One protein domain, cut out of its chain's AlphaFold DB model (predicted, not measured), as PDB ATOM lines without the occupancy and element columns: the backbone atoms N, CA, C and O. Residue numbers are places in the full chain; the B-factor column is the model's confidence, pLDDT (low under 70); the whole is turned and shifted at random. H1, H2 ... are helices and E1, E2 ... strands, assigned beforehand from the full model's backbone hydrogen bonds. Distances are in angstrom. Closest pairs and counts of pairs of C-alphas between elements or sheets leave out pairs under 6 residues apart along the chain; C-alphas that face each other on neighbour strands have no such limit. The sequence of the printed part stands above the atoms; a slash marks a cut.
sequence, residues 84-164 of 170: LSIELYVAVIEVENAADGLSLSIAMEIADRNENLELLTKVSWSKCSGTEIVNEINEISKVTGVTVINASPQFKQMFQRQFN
ATOM      1  N   LEU A  84      61.175  34.301  -0.799       86.06
ATOM      2  CA  LEU A  84      61.398  33.222  -1.769       86.06
ATOM      3  C   LEU A  84      62.854  33.149  -2.221       86.06
ATOM      4  O   LEU A  84      63.488  32.097  -2.126       86.06
ATOM      5  N   SER A  85      63.382  34.266  -2.716       85.88
ATOM      6  CA  SER A  85      64.717  34.325  -3.299       85.88
ATOM      7  C   SER A  85      65.375  35.687  -3.071       85.88
ATOM      8  O   SER A  85      64.709  36.696  -2.834       85.88
ATOM      9  N   ILE A  86      66.706  35.707  -3.098       84.38
ATOM     10  CA  ILE A  86      67.509  36.928  -3.184       84.38
ATOM     11  C   ILE A  86      67.866  37.133  -4.649       84.38
ATOM     12  O   ILE A  86      68.492  36.265  -5.255       84.38
ATOM     13  N   GLU A  87      67.531  38.290  -5.204       87.06
ATOM     14  CA  GLU A  87      67.890  38.667  -6.564       87.06
ATOM     15  C   GLU A  87      69.028  39.690  -6.574       87.06
ATOM     16  O   GLU A  87      68.951  40.754  -5.956       87.06
ATOM     17  N   LEU A  88      70.091  39.366  -7.310       84.56
ATOM     18  CA  LEU A  88      71.253  40.225  -7.515       84.56
ATOM     19  C   LEU A  88      71.207  40.800  -8.931       84.56
ATOM     20  O   LEU A  88      71.270  40.055  -9.918       84.56
ATOM     21  N   TYR A  89      71.136  42.124  -9.039       83.81
ATOM     22  CA  TYR A  89      71.106  42.820 -10.322       83.81
ATOM     23  C   TYR A  89      71.881  44.138 -10.284       83.81
ATOM     24  O   TYR A  89      72.330  44.626  -9.246       83.81
ATOM     25  N   VAL A  90      72.084  44.696 -11.473       76.25
ATOM     26  CA  VAL A  90      72.719  45.997 -11.661       76.25
ATOM     27  C   VAL A  90      71.612  47.006 -11.905       76.25
ATOM     28  O   VAL A  90      70.833  46.840 -12.841       76.25
ATOM     29  N   ALA A  91      71.557  48.051 -11.084       70.94
ATOM     30  CA  ALA A  91      70.697  49.195 -11.344       70.94
ATOM     31  C   ALA A  91      71.537  50.330 -11.930       70.94
ATOM     32  O   ALA A  91      72.566  50.721 -11.359       70.94
ATOM     33  N   VAL A  92      71.080  50.863 -13.063       63.12
ATOM     34  CA  VAL A  92      71.585  52.122 -13.613       63.12
ATOM     35  C   VAL A  92      70.987  53.236 -12.772       63.12
ATOM     36  O   VAL A  92      69.767  53.368 -12.694       63.12
ATOM     37  N   ILE A  93      71.834  54.010 -12.107       58.22
ATOM     38  CA  ILE A  93      71.393  55.148 -11.309       58.22
ATOM     39  C   ILE A  93      72.281  56.315 -11.700       58.22
ATOM     40  O   ILE A  93      73.505  56.212 -11.642       58.22
ATOM     41  N   GLU A  94      71.664  57.442 -12.046       51.47
ATOM     42  CA  GLU A  94      72.356  58.726 -12.087       51.47
ATOM     43  C   GLU A  94      72.763  59.090 -10.653       51.47
ATOM     44  O   GLU A  94      72.046  59.756  -9.910       51.47
ATOM     45  N   VAL A  95      73.892  58.546 -10.209       52.84
ATOM     46  CA  VAL A  95      74.524  58.946  -8.958       52.84
ATOM     47  C   VAL A  95      75.446  60.102  -9.303       52.84
ATOM     48  O   VAL A  95      76.451  59.906  -9.991       52.84
ATOM     49  N   GLU A  96      75.125  61.301  -8.812       45.44
ATOM     50  CA  GLU A  96      76.069  62.418  -8.841       45.44
ATOM     51  C   GLU A  96      77.400  61.949  -8.228       45.44
ATOM     52  O   GLU A  96      77.460  61.537  -7.067       45.44
ATOM     53  N   ASN A  97      78.474  62.002  -9.023       47.72
ATOM     54  CA  ASN A  97      79.848  61.586  -8.695       47.72
ATOM     55  C   ASN A  97      80.200  60.087  -8.808       47.72
ATOM     56  O   ASN A  97      81.294  59.700  -8.385       47.72
ATOM     57  N   ALA A  98      79.358  59.232  -9.396       49.72
ATOM     58  CA  ALA A  98      79.815  57.913  -9.842       49.72
ATOM     59  C   ALA A  98      80.347  58.017 -11.276       49.72
ATOM     60  O   ALA A  98      79.574  58.263 -12.195       49.72
ATOM     61  N   ALA A  99      81.653  57.802 -11.469       50.09
ATOM     62  CA  ALA A  99      82.293  57.851 -12.788       50.09
ATOM     63  C   ALA A  99      81.620  56.938 -13.835       50.09
ATOM     64  O   ALA A  99      81.673  57.252 -15.017       50.09
ATOM     65  N   ASP A 100      80.933  55.877 -13.391       56.50
ATOM     66  CA  ASP A 100      80.309  54.885 -14.272       56.50
ATOM     67  C   ASP A 100      78.782  54.743 -14.120       56.50
ATOM     68  O   ASP A 100      78.206  53.894 -14.784       56.50
ATOM     69  N   GLY A 101      78.088  55.529 -13.280       60.00
ATOM     70  CA  GLY A 101      76.605  55.516 -13.198       60.00
ATOM     71  C   GLY A 101      75.933  54.160 -12.883       60.00
ATOM     72  O   GLY A 101      74.723  53.996 -13.054       60.00
ATOM     73  N   LEU A 102      76.698  53.160 -12.441       62.94
ATOM     74  CA  LEU A 102      76.226  51.797 -12.194       62.94
ATOM     75  C   LEU A 102      76.348  51.461 -10.710       62.94
ATOM     76  O   LEU A 102      77.388  51.673 -10.081       62.94
ATOM     77  N   SER A 103      75.275  50.911 -10.147       68.94
ATOM     78  CA  SER A 103      75.207  50.523  -8.740       68.94
ATOM     79  C   SER A 103      74.840  49.054  -8.590       68.94
ATOM     80  O   SER A 103      74.079  48.493  -9.384       68.94
ATOM     81  N   LEU A 104      75.397  48.417  -7.560       70.12
ATOM     82  CA  LEU A 104      74.926  47.110  -7.132       70.12
ATOM     83  C   LEU A 104      73.582  47.272  -6.422       70.12
ATOM     84  O   LEU A 104      73.461  48.105  -5.517       70.12
ATOM     85  N   SER A 105      72.607  46.467  -6.839       73.06
ATOM     86  CA  SER A 105      71.317  46.354  -6.173       73.06
ATOM     87  C   SER A 105      71.050  44.911  -5.765       73.06
ATOM     88  O   SER A 105      71.242  43.971  -6.540       73.06
ATOM     89  N   ILE A 106      70.628  44.752  -4.516       74.81
ATOM     90  CA  ILE A 106      70.183  43.483  -3.948       74.81
ATOM     91  C   ILE A 106      68.704  43.656  -3.627       74.81
ATOM     92  O   ILE A 106      68.344  44.556  -2.863       74.81
ATOM     93  N   ALA A 107      67.856  42.797  -4.182       81.81
ATOM     94  CA  ALA A 107      66.445  42.724  -3.821       81.81
ATOM     95  C   ALA A 107      66.069  41.329  -3.325       81.81
ATOM     96  O   ALA A 107      66.822  40.368  -3.470       81.81
ATOM     97  N   MET A 108      64.891  41.233  -2.721       82.38
ATOM     98  CA  MET A 108      64.267  39.970  -2.355       82.38
ATOM     99  C   MET A 108      62.919  39.802  -3.036       82.38
ATOM    100  O   MET A 108      62.092  40.716  -3.044       82.38
ATOM    101  N   GLU A 109      62.691  38.601  -3.539       83.94
ATOM    102  CA  GLU A 109      61.401  38.136  -4.023       83.94
ATOM    103  C   GLU A 109      60.561  37.641  -2.834       83.94
ATOM    104  O   GLU A 109      61.046  36.919  -1.956       83.94
ATOM    105  N   ILE A 110      59.291  38.041  -2.791       81.75
ATOM    106  CA  ILE A 110      58.353  37.725  -1.707       81.75
ATOM    107  C   ILE A 110      57.133  37.053  -2.328       81.75
ATOM    108  O   ILE A 110      56.560  37.601  -3.262       81.75
ATOM    109  N   ALA A 111      56.689  35.919  -1.778       81.12
ATOM    110  CA  ALA A 111      55.598  35.127  -2.360       81.12
ATOM    111  C   ALA A 111      54.288  35.912  -2.543       81.12
ATOM    112  O   ALA A 111      53.571  35.727  -3.522       81.12
ATOM    113  N   ASP A 112      53.996  36.817  -1.610       77.19
ATOM    114  CA  ASP A 112      52.755  37.596  -1.581       77.19
ATOM    115  C   ASP A 112      52.840  38.893  -2.412       77.19
ATOM    116  O   ASP A 112      52.007  39.796  -2.269       77.19
ATOM    117  N   ARG A 113      53.876  39.039  -3.251       76.19
ATOM    118  CA  ARG A 113      54.126  40.252  -4.029       76.19
ATOM    119  C   ARG A 113      54.573  39.942  -5.455       76.19
ATOM    120  O   ARG A 113      55.436  39.113  -5.684       76.19
ATOM    121  N   ASN A 114      54.053  40.723  -6.400       75.06
ATOM    122  CA  ASN A 114      54.466  40.661  -7.806       75.06
ATOM    123  C   ASN A 114      55.745  41.466  -8.100       75.06
ATOM    124  O   ASN A 114      56.209  41.482  -9.233       75.06
ATOM    125  N   GLU A 115      56.272  42.187  -7.108       78.44
ATOM    126  CA  GLU A 115      57.426  43.073  -7.255       78.44
ATOM    127  C   GLU A 115      58.479  42.741  -6.205       78.44
ATOM    128  O   GLU A 115      58.161  42.570  -5.021       78.44
ATOM    129  N   ASN A 116      59.737  42.751  -6.636       77.50
ATOM    130  CA  ASN A 116      60.881  42.558  -5.762       77.50
ATOM    131  C   ASN A 116      61.005  43.711  -4.764       77.50
ATOM    132  O   ASN A 116      60.812  44.886  -5.092       77.50
ATOM    133  N   LEU A 117      61.333  43.377  -3.521       76.50
ATOM    134  CA  LEU A 117      61.625  44.359  -2.492       76.50
ATOM    135  C   LEU A 117      63.120  44.666  -2.509       76.50
ATOM    136  O   LEU A 117      63.928  43.835  -2.097       76.50
ATOM    137  N   GLU A 118      63.487  45.865  -2.953       73.06
ATOM    138  CA  GLU A 118      64.873  46.325  -2.869       73.06
ATOM    139  C   GLU A 118      65.323  46.376  -1.403       73.06
ATOM    140  O   GLU A 118      64.645  46.960  -0.552       73.06
ATOM    141  N   LEU A 119      66.450  45.728  -1.106       67.56
ATOM    142  CA  LEU A 119      67.053  45.679   0.225       67.56
ATOM    143  C   LEU A 119      68.240  46.617   0.353       67.56
ATOM    144  O   LEU A 119      68.458  47.232   1.395       67.56
ATOM    145  N   LEU A 120      69.047  46.682  -0.698       64.25
ATOM    146  CA  LEU A 120      70.312  47.386  -0.675       64.25
ATOM    147  C   LEU A 120      70.505  48.030  -2.036       64.25
ATOM    148  O   LEU A 120      70.790  47.348  -3.017       64.25
ATOM    149  N   THR A 121      70.335  49.347  -2.072       56.34
ATOM    150  CA  THR A 121      70.596  50.158  -3.259       56.34
ATOM    151  C   THR A 121      71.744  51.113  -2.939       56.34
ATOM    152  O   THR A 121      71.706  51.836  -1.940       56.34
ATOM    153  N   LYS A 122      72.726  51.146  -3.849       57.25
ATOM    154  CA  LYS A 122      73.811  52.140  -3.983       57.25
ATOM    155  C   LYS A 122      75.072  51.922  -3.148       57.25
ATOM    156  O   LYS A 122      75.481  52.791  -2.377       57.25
ATOM    157  N   VAL A 123      75.791  50.835  -3.422       58.09
ATOM    158  CA  VAL A 123      77.251  50.857  -3.238       58.09
ATOM    159  C   VAL A 123      77.925  50.986  -4.601       58.09
ATOM    160  O   VAL A 123      77.602  50.255  -5.538       58.09
ATOM    161  N   SER A 124      78.815  51.973  -4.733       65.00
ATOM    162  CA  SER A 124      79.596  52.178  -5.956       65.00
ATOM    163  C   SER A 124      80.548  51.004  -6.146       65.00
ATOM    164  O   SER A 124      81.350  50.723  -5.255       65.00
ATOM    165  N   TRP A 125      80.513  50.379  -7.323       65.62
ATOM    166  CA  TRP A 125      81.397  49.272  -7.703       65.62
ATOM    167  C   TRP A 125      82.885  49.590  -7.496       65.62
ATOM    168  O   TRP A 125      83.669  48.719  -7.136       65.62
ATOM    169  N   SER A 126      83.271  50.857  -7.663       65.94
ATOM    170  CA  SER A 126      84.643  51.338  -7.469       65.94
ATOM    171  C   SER A 126      85.115  51.384  -6.012       65.94
ATOM    172  O   SER A 126      86.309  51.545  -5.773       65.94
ATOM    173  N   LYS A 127      84.203  51.283  -5.036       70.31
ATOM    174  CA  LYS A 127      84.507  51.440  -3.604       70.31
ATOM    175  C   LYS A 127      84.504  50.125  -2.822       70.31
ATOM    176  O   LYS A 127      84.788  50.159  -1.631       70.31
ATOM    177  N   CYS A 128      84.193  49.004  -3.469       71.56
ATOM    178  CA  CYS A 128      84.115  47.694  -2.825       71.56
ATOM    179  C   CYS A 128      84.972  46.665  -3.543       71.56
ATOM    180  O   CYS A 128      85.127  46.701  -4.759       71.56
ATOM    181  N   SER A 129      85.475  45.707  -2.777       80.56
ATOM    182  CA  SER A 129      86.057  44.471  -3.287       80.56
ATOM    183  C   SER A 129      84.967  43.432  -3.573       80.56
ATOM    184  O   SER A 129      83.922  43.395  -2.921       80.56
ATOM    185  N   GLY A 130      85.231  42.518  -4.512       77.69
ATOM    186  CA  GLY A 130      84.316  41.407  -4.799       77.69
ATOM    187  C   GLY A 130      84.052  40.511  -3.580       77.69
ATOM    188  O   GLY A 130      82.952  39.992  -3.430       77.69
ATOM    189  N   THR A 131      85.025  40.372  -2.673       82.94
ATOM    190  CA  THR A 131      84.886  39.607  -1.423       82.94
ATOM    191  C   THR A 131      83.937  40.261  -0.426       82.94
ATOM    192  O   THR A 131      83.162  39.559   0.213       82.94
ATOM    193  N   GLU A 132      83.954  41.591  -0.304       81.38
ATOM    194  CA  GLU A 132      83.005  42.309   0.559       81.38
ATOM    195  C   GLU A 132      81.571  42.136   0.058       81.38
ATOM    196  O   GLU A 132      80.676  41.881   0.853       81.38
ATOM    197  N   ILE A 133      81.369  42.184  -1.264       79.31
ATOM    198  CA  ILE A 133      80.054  41.963  -1.879       79.31
ATOM    199  C   ILE A 133      79.533  40.556  -1.563       79.31
ATOM    200  O   ILE A 133      78.386  40.400  -1.151       79.31
ATOM    201  N   VAL A 134      80.369  39.529  -1.733       83.69
ATOM    202  CA  VAL A 134      79.986  38.138  -1.437       83.69
ATOM    203  C   VAL A 134      79.685  37.951   0.053       83.69
ATOM    204  O   VAL A 134      78.689  37.315   0.397       83.69
ATOM    205  N   ASN A 135      80.490  38.544   0.938       84.00
ATOM    206  CA  ASN A 135      80.254  38.490   2.382       84.00
ATOM    207  C   ASN A 135      78.926  39.149   2.772       84.00
ATOM    208  O   ASN A 135      78.171  38.560   3.541       84.00
ATOM    209  N   GLU A 136      78.608  40.309   2.199       80.12
ATOM    210  CA  GLU A 136      77.339  41.002   2.438       80.12
ATOM    211  C   GLU A 136      76.145  40.126   2.024       80.12
ATOM    212  O   GLU A 136      75.191  39.951   2.783       80.12
ATOM    213  N   ILE A 137      76.212  39.503   0.841       83.25
ATOM    214  CA  ILE A 137      75.157  38.601   0.351       83.25
ATOM    215  C   ILE A 137      74.994  37.395   1.287       83.25
ATOM    216  O   ILE A 137      73.868  37.014   1.621       83.25
ATOM    217  N   ASN A 138      76.105  36.821   1.753       85.38
ATOM    218  CA  ASN A 138      76.096  35.702   2.695       85.38
ATOM    219  C   ASN A 138      75.510  36.096   4.058       85.38
ATOM    220  O   ASN A 138      74.759  35.320   4.653       85.38
ATOM    221  N   GLU A 139      75.791  37.301   4.553       84.00
ATOM    222  CA  GLU A 139      75.173  37.813   5.778       84.00
ATOM    223  C   GLU A 139      73.666  38.022   5.615       84.00
ATOM    224  O   GLU A 139      72.895  37.592   6.478       84.00
ATOM    225  N   ILE A 140      73.225  38.604   4.495       81.44
ATOM    226  CA  ILE A 140      71.799  38.778   4.181       81.44
ATOM    227  C   ILE A 140      71.097  37.415   4.128       81.44
ATOM    228  O   ILE A 140      70.058  37.234   4.775       81.44
ATOM    229  N   SER A 141      71.675  36.441   3.420       82.56
ATOM    230  CA  SER A 141      71.161  35.068   3.341       82.56
ATOM    231  C   SER A 141      71.066  34.422   4.723       82.56
ATOM    232  O   SER A 141      70.024  33.879   5.087       82.56
ATOM    233  N   LYS A 142      72.101  34.563   5.557       85.44
ATOM    234  CA  LYS A 142      72.128  34.011   6.918       85.44
ATOM    235  C   LYS A 142      71.083  34.643   7.834       85.44
ATOM    236  O   LYS A 142      70.444  33.937   8.612       85.44
ATOM    237  N   VAL A 143      70.913  35.965   7.771       83.19
ATOM    238  CA  VAL A 143      69.945  36.689   8.611       83.19
ATOM    239  C   VAL A 143      68.516  36.350   8.209       83.19
ATOM    240  O   VAL A 143      67.667  36.215   9.085       83.19
ATOM    241  N   THR A 144      68.247  36.205   6.913       79.38
ATOM    242  CA  THR A 144      66.893  35.952   6.399       79.38
ATOM    243  C   THR A 144      66.544  34.475   6.275       79.38
ATOM    244  O   THR A 144      65.366  34.139   6.230       79.38
ATOM    245  N   GLY A 145      67.531  33.580   6.273       80.12
ATOM    246  CA  GLY A 145      67.330  32.147   6.060       80.12
ATOM    247  C   GLY A 145      67.016  31.772   4.607       80.12
ATOM    248  O   GLY A 145      66.633  30.631   4.359       80.12
ATOM    249  N   VAL A 146      67.159  32.703   3.656       83.94
ATOM    250  CA  VAL A 146      66.909  32.464   2.227       83.94
ATOM    251  C   VAL A 146      68.144  31.838   1.587       83.94
ATOM    252  O   VAL A 146      69.220  32.435   1.593       83.94
ATOM    253  N   THR A 147      67.990  30.646   1.010       78.94
ATOM    254  CA  THR A 147      69.086  29.891   0.375       78.94
ATOM    255  C   THR A 147      69.121  30.026  -1.145       78.94
ATOM    256  O   THR A 147      70.113  29.663  -1.771       78.94
ATOM    257  N   VAL A 148      68.040  30.515  -1.757       78.12
ATOM    258  CA  VAL A 148      67.944  30.701  -3.208       78.12
ATOM    259  C   VAL A 148      68.460  32.093  -3.554       78.12
ATOM    260  O   VAL A 148      67.847  33.090  -3.179       78.12
ATOM    261  N   ILE A 149      69.593  32.158  -4.254       83.25
ATOM    262  CA  ILE A 149      70.214  33.413  -4.690       83.25
ATOM    263  C   ILE A 149      70.324  33.405  -6.216       83.25
ATOM    264  O   ILE A 149      71.102  32.648  -6.800       83.25
ATOM    265  N   ASN A 150      69.545  34.268  -6.859       87.25
ATOM    266  CA  ASN A 150      69.471  34.425  -8.302       87.25
ATOM    267  C   ASN A 150      70.327  35.617  -8.737       87.25
ATOM    268  O   ASN A 150      70.019  36.771  -8.458       87.25
ATOM    269  N   ALA A 151      71.418  35.338  -9.446       85.25
ATOM    270  CA  ALA A 151      72.295  36.362 -10.000       85.25
ATOM    271  C   ALA A 151      71.982  36.607 -11.479       85.25
ATOM    272  O   ALA A 151      72.133  35.693 -12.300       85.25
ATOM    273  N   SER A 152      71.597  37.839 -11.828       86.19
ATOM    274  CA  SER A 152      71.292  38.192 -13.214       86.19
ATOM    275  C   SER A 152      72.531  38.060 -14.121       86.19
ATOM    276  O   SER A 152      73.667  38.238 -13.662       86.19
ATOM    277  N   PRO A 153      72.363  37.776 -15.427       86.75
ATOM    278  CA  PRO A 153      73.492  37.694 -16.357       86.75
ATOM    279  C   PRO A 153      74.326  38.979 -16.399       86.75
ATOM    280  O   PRO A 153      75.551  38.924 -16.454       86.75
ATOM    281  N   GLN A 154      73.660  40.134 -16.320       83.00
ATOM    282  CA  GLN A 154      74.306  41.447 -16.303       83.00
ATOM    283  C   GLN A 154      75.170  41.629 -15.052       83.00
ATOM    284  O   GLN A 154      76.310  42.079 -15.155       83.00
ATOM    285  N   PHE A 155      74.669  41.204 -13.887       85.62
ATOM    286  CA  PHE A 155      75.440  41.225 -12.649       85.62
ATOM    287  C   PHE A 155      76.690  40.347 -12.748       85.62
ATOM    288  O   PHE A 155      77.786  40.820 -12.452       85.62
ATOM    289  N   LYS A 156      76.563  39.107 -13.241       87.38
ATOM    290  CA  LYS A 156      77.713  38.199 -13.415       87.38
ATOM    291  C   LYS A 156      78.776  38.791 -14.345       87.38
ATOM    292  O   LYS A 156      79.961  38.760 -14.020       87.38
ATOM    293  N   GLN A 157      78.356  39.367 -15.473       85.75
ATOM    294  CA  GLN A 157      79.266  40.005 -16.429       85.75
ATOM    295  C   GLN A 157      79.983  41.216 -15.827       85.75
ATOM    296  O   GLN A 157      81.188  41.375 -16.021       85.75
ATOM    297  N   MET A 158      79.269  42.066 -15.088       81.25
ATOM    298  CA  MET A 158      79.887  43.205 -14.411       81.25
ATOM    299  C   MET A 158      80.840  42.773 -13.298       81.25
ATOM    300  O   MET A 158      81.941  43.313 -13.210       81.25
ATOM    301  N   PHE A 159      80.468  41.760 -12.510       83.44
ATOM    302  CA  PHE A 159      81.315  41.184 -11.462       83.44
ATOM    303  C   PHE A 159      82.649  40.711 -12.031       83.44
ATOM    304  O   PHE A 159      83.715  41.090 -11.542       83.44
ATOM    305  N   GLN A 160      82.588  39.974 -13.139       87.19
ATOM    306  CA  GLN A 160      83.774  39.504 -13.836       87.19
ATOM    307  C   GLN A 160      84.620  40.640 -14.400       87.19
ATOM    308  O   GLN A 160      85.839  40.610 -14.248       87.19
ATOM    309  N   ARG A 161      84.006  41.657 -15.012       84.62
ATOM    310  CA  ARG A 161      84.740  42.805 -15.564       84.62
ATOM    311  C   ARG A 161      85.451  43.622 -14.486       84.62
ATOM    312  O   ARG A 161      86.598  43.995 -14.692       84.62
ATOM    313  N   GLN A 162      84.796  43.878 -13.354       80.88
ATOM    314  CA  GLN A 162      85.357  44.726 -12.300       80.88
ATOM    315  C   GLN A 162      86.434  44.008 -11.481       80.88
ATOM    316  O   GLN A 162      87.456  44.598 -11.140       80.88
ATOM    317  N   PHE A 163      86.199  42.740 -11.136       82.88
ATOM    318  CA  PHE A 163      87.038  42.010 -10.181       82.88
ATOM    319  C   PHE A 163      87.938  40.959 -10.830       82.88
ATOM    320  O   PHE A 163      88.692  40.289 -10.125       82.88
ATOM    321  N   ASN A 164      87.857  40.808 -12.156       84.44
ATOM    322  CA  ASN A 164      88.565  39.796 -12.939       84.44
ATOM    323  C   ASN A 164      88.380  38.370 -12.383       84.44
ATOM    324  O   ASN A 164      89.312  37.566 -12.351       84.44
TER     325      ASN A 164
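What this domain is: This is residues 84 to 164 of the 170 residues of an uncharacterized protein of Thalassotalea sp. Y01 (UniProt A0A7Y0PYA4). A strongly twisted sheet of four strands makes one layer, and two helices cover one face of it: the long H1 lies along the strands, and the shorter H2 crosses them. The links from E1 to E2 and from E2 to E3 turn at opposite ends of the sheet, and H1 and H2 come close together where H1 begins and H2 ends. The printed part has 81 residues, with four named strands and two named helices in the order E1, E2, E3, H1, E4, H2. The sheet is mixed, in the order E3, E2, E1, E4, and the class is mixed, helices and strands. The whole is compact, with a radius of gyration of the C-alphas of 12.8 A, and only just elongated, with spans of 37 by 24 by 21 A.

How they stand to each other: Begin with the inner strands E1, residues 84 to 92, and E2, residues 102 to 110; they are antiparallel at 156 degrees, and you will find N 87 and O 107 at 2.8 A and N 105 and O 89 at 3.0 A. E2 is also antiparallel, at 164 degrees, to the edge strand E3, residues 117 to 124, where N 117 and O 108 are 2.8 A apart. E1 and E2 form a hairpin, as do E2 and E3, and the three make a meander, each strand the antiparallel neighbour of the one before. Now look to the other edge strand, E4, residues 149 to 151: it is parallel to E1 at 26 degrees, with N 88 and O 150 at 2.8 A and N 150 and O 86 at 2.8 A. From edge to edge the strands' lines turn by 51 degrees. H1, residues 130 to 144, is on the sheet at a height over the sheet of 9.4 A, over E2 and E1; it runs along the strands, at 19 degrees to E2 on the local plane. The closest C-alphas of H1 and E1 are those of Ser 141 and Ile 86, 7.7 A apart. E3, H1 and E4 form a split strand-helix-strand unit, two strands running the same way with E2 and E1 between them, and its crossover is right-handed. H2, residues 153 to 163, is on the sheet at a height over the sheet of 10.0 A; it lies over E1 and only just over E2, on which 3 of its C-alphas fall. It runs across the strands, at 63 degrees to E1 on the local plane; its closest C-alpha pair with E1 is Phe 155 and Tyr 89, 5.2 A. H1 and H2 are close but not clearly touching, with the C-alphas of Gly 130 and Phe 163 at 6.1 A, and they run opposite ways at a steep tilt of 47 degrees. E3 and E4 are apart. In H1 and H2 every O i to N i+4 pair is within hydrogen-bond range.

Where its parts are: Find C-alpha 84 at (61.398, 33.222, -1.769); from there E1 runs 24.5 A to C-alpha 92. E2 returns over 25.0 A from Leu 102 to Ile 110, and E3 spans 19.9 A from Leu 117 to Ser 124. Look next for C-alpha 130 at (84.316, 41.407, -4.799), where H1 begins its 21.4 A to Thr 144. E4 is short, Ile 149 to Ala 151. H2 runs 15.5 A from Pro 153 to C-alpha 163 at (87.038, 42.010, -10.181).

The domain as a whole: The two C-alphas farthest apart are those of Asp 112 and Asn 164, 37.6 A. The printed part has no cut. The links E3 to H1, H1 to E4 and E4 to H2 are tight, while E1 to E2 and E2 to E3 are short. In the B-factor column the mean pLDDT of the printed part is 75.6; look for values under 70 at residues 92 to 103 and 119 to 126.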